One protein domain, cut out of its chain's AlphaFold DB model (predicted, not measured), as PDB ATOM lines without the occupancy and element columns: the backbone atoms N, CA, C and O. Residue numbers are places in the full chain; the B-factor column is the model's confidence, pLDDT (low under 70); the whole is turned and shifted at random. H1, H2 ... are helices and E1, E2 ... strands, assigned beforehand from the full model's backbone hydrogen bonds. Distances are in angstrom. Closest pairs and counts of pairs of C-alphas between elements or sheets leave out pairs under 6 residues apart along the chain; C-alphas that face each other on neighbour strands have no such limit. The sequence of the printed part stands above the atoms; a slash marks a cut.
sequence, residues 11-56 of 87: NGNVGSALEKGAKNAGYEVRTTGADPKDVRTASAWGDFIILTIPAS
ATOM      1  N   ASN A  11     166.490 153.907 158.408       92.44
ATOM      2  CA  ASN A  11     167.406 153.013 157.686       92.44
ATOM      3  C   ASN A  11     167.877 151.814 158.537       92.44
ATOM      4  O   ASN A  11     168.957 151.268 158.320       92.44
ATOM      5  N   GLY A  12     167.083 151.429 159.541       89.81
ATOM      6  CA  GLY A  12     167.309 150.217 160.333       89.81
ATOM      7  C   GLY A  12     166.762 148.958 159.648       89.81
ATOM      8  O   GLY A  12     166.366 148.985 158.486       89.81
ATOM      9  N   ASN A  13     166.659 147.859 160.399       89.75
ATOM     10  CA  ASN A  13     166.238 146.546 159.882       89.75
ATOM     11  C   ASN A  13     164.948 146.587 159.045       89.75
ATOM     12  O   ASN A  13     164.891 146.011 157.960       89.75
ATOM     13  N   VAL A  14     163.916 147.283 159.535       89.69
ATOM     14  CA  VAL A  14     162.616 147.371 158.850       89.69
ATOM     15  C   VAL A  14     162.725 148.194 157.565       89.69
ATOM     16  O   VAL A  14     162.231 147.765 156.526       89.69
ATOM     17  N   GLY A  15     163.405 149.342 157.613       89.94
ATOM     18  CA  GLY A  15     163.567 150.215 156.450       89.94
ATOM     19  C   GLY A  15     164.339 149.552 155.316       89.94
ATOM     20  O   GLY A  15     163.879 149.558 154.179       89.94
ATOM     21  N   SER A  16     165.449 148.884 155.636       93.62
ATOM     22  CA  SER A  16     166.247 148.138 154.654       93.62
ATOM     23  C   SER A  16     165.473 146.964 154.040       93.62
ATOM     24  O   SER A  16     165.596 146.690 152.844       93.62
ATOM     25  N   ALA A  17     164.637 146.275 154.828       93.50
ATOM     26  CA  ALA A  17     163.774 145.210 154.318       93.50
ATOM     27  C   ALA A  17     162.690 145.750 153.368       93.50
ATOM     28  O   ALA A  17     162.465 145.172 152.302       93.50
ATOM     29  N   LEU A  18     162.057 146.874 153.723       91.69
ATOM     30  CA  LEU A  18     161.073 147.538 152.868       91.69
ATOM     31  C   LEU A  18     161.698 148.066 151.581       91.69
ATOM     32  O   LEU A  18     161.115 147.879 150.519       91.69
ATOM     33  N   GLU A  19     162.883 148.670 151.650       95.12
ATOM     34  CA  GLU A  19     163.604 149.135 150.467       95.12
ATOM     35  C   GLU A  19     163.860 147.988 149.493       95.12
ATOM     36  O   GLU A  19     163.551 148.105 148.307       95.12
ATOM     37  N   LYS A  20     164.372 146.857 149.995       95.94
ATOM     38  CA  LYS A  20     164.613 145.664 149.180       95.94
ATOM     39  C   LYS A  20     163.322 145.157 148.534       95.94
ATOM     40  O   LYS A  20     163.305 144.901 147.333       95.94
ATOM     41  N   GLY A  21     162.243 145.029 149.308       94.06
ATOM     42  CA  GLY A  21     160.947 144.572 148.800       94.06
ATOM     43  C   GLY A  21     160.346 145.518 147.757       94.06
ATOM     44  O   GLY A  21     159.897 145.070 146.706       94.06
ATOM     45  N   ALA A  22     160.386 146.825 148.013       91.50
ATOM     46  CA  ALA A  22     159.839 147.840 147.121       91.50
ATOM     47  C   ALA A  22     160.643 147.960 145.816       91.50
ATOM     48  O   ALA A  22     160.047 147.995 144.740       91.50
ATOM     49  N   LYS A  23     161.981 147.926 145.878       94.75
ATOM     50  CA  LYS A  23     162.822 147.883 144.670       94.75
ATOM     51  C   LYS A  23     162.559 146.624 143.844       94.75
ATOM     52  O   LYS A  23     162.404 146.720 142.633       94.75
ATOM     53  N   ASN A  24     162.438 145.461 144.491       95.00
ATOM     54  CA  ASN A  24     162.093 144.207 143.809       95.00
ATOM     55  C   ASN A  24     160.714 144.259 143.129       95.00
ATOM     56  O   ASN A  24     160.507 143.590 142.123       95.00
ATOM     57  N   ALA A  25     159.783 145.051 143.664       91.06
ATOM     58  CA  ALA A  25     158.466 145.283 143.078       91.06
ATOM     59  C   ALA A  25     158.451 146.375 141.984       91.06
ATOM     60  O   ALA A  25     157.389 146.658 141.434       91.06
ATOM     61  N   GLY A  26     159.600 146.978 141.651       92.12
ATOM     62  CA  GLY A  26     159.732 147.966 140.573       92.12
ATOM     63  C   GLY A  26     159.470 149.420 140.977       92.12
ATOM     64  O   GLY A  26     159.336 150.273 140.102       92.12
ATOM     65  N   TYR A  27     159.399 149.724 142.277       93.31
ATOM     66  CA  TYR A  27     159.269 151.101 142.761       93.31
ATOM     67  C   TYR A  27     160.617 151.831 142.782       93.31
ATOM     68  O   TYR A  27     161.663 151.236 143.058       93.31
ATOM     69  N   GLU A  28     160.589 153.150 142.577       95.56
ATOM     70  CA  GLU A  28     161.739 154.006 142.866       95.56
ATOM     71  C   GLU A  28     161.769 154.295 144.368       95.56
ATOM     72  O   GLU A  28     160.803 154.813 144.924       95.56
ATOM     73  N   VAL A  29     162.876 153.983 145.042       94.94
ATOM     74  CA  VAL A  29     162.959 154.087 146.505       94.94
ATOM     75  C   VAL A  29     164.136 154.952 146.931       94.94
ATOM     76  O   VAL A  29     165.250 154.779 146.433       94.94
ATOM     77  N   ARG A  30     163.899 155.839 147.903       95.88
ATOM     78  CA  ARG A  30     164.944 156.535 148.663       95.88
ATOM     79  C   ARG A  30     164.769 156.277 150.150       95.88
ATOM     80  O   ARG A  30     163.742 156.641 150.717       95.88
ATOM     81  N   THR A  31     165.792 155.712 150.777       95.44
ATOM     82  CA  THR A  31     165.831 155.466 152.222       95.44
ATOM     83  C   THR A  31     166.772 156.457 152.894       95.44
ATOM     84  O   THR A  31     167.852 156.737 152.374       95.44
ATOM     85  N   THR A  32     166.390 156.974 154.059       94.69
ATOM     86  CA  THR A  32     167.262 157.804 154.899       94.69
ATOM     87  C   THR A  32     167.112 157.467 156.384       94.69
ATOM     88  O   THR A  32     166.165 156.794 156.785       94.69
ATOM     89  N   GLY A  33     168.078 157.898 157.196       90.75
ATOM     90  CA  GLY A  33     168.037 157.835 158.653       90.75
ATOM     91  C   GLY A  33     167.231 158.983 159.270       90.75
ATOM     92  O   GLY A  33     166.200 159.396 158.745       90.75
ATOM     93  N   ALA A  34     167.693 159.482 160.418       86.31
ATOM     94  CA  ALA A  34     167.006 160.522 161.190       86.31
ATOM     95  C   ALA A  34     167.539 161.946 160.944       86.31
ATOM     96  O   ALA A  34     167.052 162.880 161.582       86.31
ATOM     97  N   ASP A  35     168.526 162.127 160.058       91.38
ATOM     98  CA  ASP A  35     169.065 163.459 159.771       91.38
ATOM     99  C   ASP A  35     167.959 164.379 159.213       91.38
ATOM    100  O   ASP A  35     167.325 164.039 158.209       91.38
ATOM    101  N   PRO A  36     167.704 165.552 159.821       89.44
ATOM    102  CA  PRO A  36     166.609 166.424 159.407       89.44
ATOM    103  C   PRO A  36     166.673 166.891 157.946       89.44
ATOM    104  O   PRO A  36     165.627 167.046 157.308       89.44
ATOM    105  N   LYS A  37     167.875 167.137 157.404       91.19
ATOM    106  CA  LYS A  37     168.042 167.607 156.020       91.19
ATOM    107  C   LYS A  37     167.735 166.482 155.043       91.19
ATOM    108  O   LYS A  37     167.023 166.708 154.059       91.19
ATOM    109  N   ASP A  38     168.205 165.278 155.339       92.56
ATOM    110  CA  ASP A  38     167.953 164.117 154.492       92.56
ATOM    111  C   ASP A  38     166.488 163.685 154.554       92.56
ATOM    112  O   ASP A  38     165.893 163.394 153.516       92.56
ATOM    113  N   VAL A  39     165.871 163.717 155.743       90.25
ATOM    114  CA  VAL A  39     164.432 163.466 155.923       90.25
ATOM    115  C   VAL A  39     163.621 164.419 155.058       90.25
ATOM    116  O   VAL A  39     162.757 163.972 154.302       90.25
ATOM    117  N   ARG A  40     163.921 165.721 155.105       89.81
ATOM    118  CA  ARG A  40     163.226 166.725 154.291       89.81
ATOM    119  C   ARG A  40     163.433 166.486 152.796       89.81
ATOM    120  O   ARG A  40     162.477 166.558 152.028       89.81
ATOM    121  N   THR A  41     164.656 166.163 152.386       91.81
ATOM    122  CA  THR A  41     165.008 165.925 150.979       91.81
ATOM    123  C   THR A  41     164.322 164.678 150.420       91.81
ATOM    124  O   THR A  41     163.725 164.731 149.343       91.81
ATOM    125  N   ALA A  42     164.357 163.561 151.152       91.88
ATOM    126  CA  ALA A  42     163.687 162.324 150.762       91.88
ATOM    127  C   ALA A  42     162.168 162.518 150.706       91.88
ATOM    128  O   ALA A  42     161.527 162.140 149.727       91.88
ATOM    129  N   SER A  43     161.611 163.183 151.718       87.88
ATOM    130  CA  SER A  43     160.178 163.455 151.806       87.88
ATOM    131  C   SER A  43     159.691 164.367 150.691       87.88
ATOM    132  O   SER A  43     158.630 164.114 150.146       87.88
ATOM    133  N   ALA A  44     160.453 165.391 150.301       89.56
ATOM    134  CA  ALA A  44     160.087 166.261 149.184       89.56
ATOM    135  C   ALA A  44     160.068 165.521 147.835       89.56
ATOM    136  O   ALA A  44     159.281 165.870 146.957       89.56
ATOM    137  N   TRP A  45     160.916 164.503 147.683       92.19
ATOM    138  CA  TRP A  45     161.046 163.715 146.459       92.19
ATOM    139  C   TRP A  45     159.990 162.607 146.314       92.19
ATOM    140  O   TRP A  45     159.574 162.329 145.192       92.19
ATOM    141  N   GLY A  46     159.592 161.959 147.415       88.88
ATOM    142  CA  GLY A  46     158.673 160.817 147.392       88.88
ATOM    143  C   GLY A  46     157.208 161.210 147.184       88.88
ATOM    144  O   GLY A  46     156.735 162.194 147.765       88.88
ATOM    145  N   ASP A  47     156.490 160.393 146.412       87.94
ATOM    146  CA  ASP A  47     155.027 160.431 146.297       87.94
ATOM    147  C   ASP A  47     154.385 159.836 147.561       87.94
ATOM    148  O   ASP A  47     153.403 160.359 148.085       87.94
ATOM    149  N   PHE A  48     154.998 158.774 148.098       85.88
ATOM    150  CA  PHE A  48     154.642 158.153 149.373       85.88
ATOM    151  C   PHE A  48     155.798 158.233 150.363       85.88
ATOM    152  O   PHE A  48     156.958 158.065 149.991       85.88
ATOM    153  N   ILE A  49     155.475 158.444 151.640       88.50
ATOM    154  CA  ILE A  49     156.443 158.495 152.739       88.50
ATOM    155  C   ILE A  49     156.094 157.396 153.745       88.50
ATOM    156  O   ILE A  49     154.974 157.347 154.252       88.50
ATOM    157  N   ILE A  50     157.054 156.528 154.054       87.88
ATOM    158  CA  ILE A  50     156.923 155.456 155.043       87.88
ATOM    159  C   ILE A  50     157.829 155.772 156.230       87.88
ATOM    160  O   ILE A  50     159.028 155.973 156.064       87.88
ATOM    161  N   LEU A  51     157.264 155.797 157.437       88.44
ATOM    162  CA  LEU A  51     158.008 156.038 158.675       88.44
ATOM    163  C   LEU A  51     158.304 154.708 159.380       88.44
ATOM    164  O   LEU A  51     157.446 154.155 160.065       88.44
ATOM    165  N   THR A  52     159.531 154.216 159.245       89.19
ATOM    166  CA  THR A  52     160.048 153.018 159.923       89.19
ATOM    167  C   THR A  52     161.021 153.387 161.034       89.19
ATOM    168  O   THR A  52     162.179 152.970 161.058       89.19
ATOM    169  N   ILE A  53     160.529 154.202 161.958       83.88
ATOM    170  CA  ILE A  53     161.276 154.753 163.089       83.88
ATOM    171  C   ILE A  53     160.727 154.224 164.420       83.88
ATOM    172  O   ILE A  53     159.551 153.852 164.496       83.88
ATOM    173  N   PRO A  54     161.538 154.228 165.493       81.44
ATOM    174  CA  PRO A  54     161.043 153.977 166.842       81.44
ATOM    175  C   PRO A  54     159.917 154.948 167.212       81.44
ATOM    176  O   PRO A  54     159.931 156.112 166.809       81.44
ATOM    177  N   ALA A  55     158.965 154.495 168.034       77.62
ATOM    178  CA  ALA A  55     157.829 155.320 168.453       77.62
ATOM    179  C   ALA A  55     158.261 156.635 169.131       77.62
ATOM    180  O   ALA A  55     157.617 157.663 168.922       77.62
ATOM    181  N   SER A  56     159.376 156.613 169.867       80.31
ATOM    182  CA  SER A  56     159.973 157.783 170.520       80.31
ATOM    183  C   SER A  56     160.432 158.872 169.544       80.31
ATOM    184  O   SER A  56     160.417 160.042 169.901       80.31
TER     185      SER A  56
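AT A GLANCE: This is residues 11 to 56 of the 87 residues of the protein "F420_oxidored domain-containing protein" of Cystobacter fuscus (UniProt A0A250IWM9). Look for a small, flat slab in which H1, E1 and H2 lie side by side in a row, the strand E1 between the two helices, each running back against the one before. The second strand, E2, lies off one broad side of this row, across from E1 with a gap between them, and residues 52 to 56 run on from it as a tail. The printed part has 46 residues, with two named helices and two named strands in the order H1, E1, H2, E2; E1 and E2 pair with no named strand, and the class is mixed. It is compact, with a radius of gyration of the C-alphas of 10.5 A, and spans 28 by 22 by 12 A, only just flat.

HOW THE PARTS SIT: Start with H1, residues 13 to 24, and go on over a tight link to E1, residues 28 to 32; their closest C-alphas are those of Glu 19 and Val 29, 6.4 A apart. A tight link leads to H2, residues 36 to 45; Arg 30 and Ala 42 have the closest C-alphas of E1 and H2, 6.3 A apart. After another tight link comes E2, residues 48 to 51, with 1 pair of C-alphas within 8 A of H2, those of Ser 43 and Ile 49 at 6.3 A. H1 and H2 are apart, as are E1 and E2; H1 and E2 are only just apart, at 8.4 A. In H1 and H2 every O i to N i+4 pair is within hydrogen-bond range.

IN THESE COORDINATES: Find C-alpha 13 at (166.238, 146.546, 159.882); from there H1 runs 16.8 A to C-alpha 24. E1 covers 13.8 A, H2 14.4 A and E2 10.1 A, ending at C-alpha 51, (158.008, 156.038, 158.675).

THE WHOLE: The C-alphas of Gly 26 and Ser 56 are the two farthest apart, 31.5 A. The printed part has no cut and no long link between named elements. Its mean pLDDT is 90.5, and no printed residue is under 70.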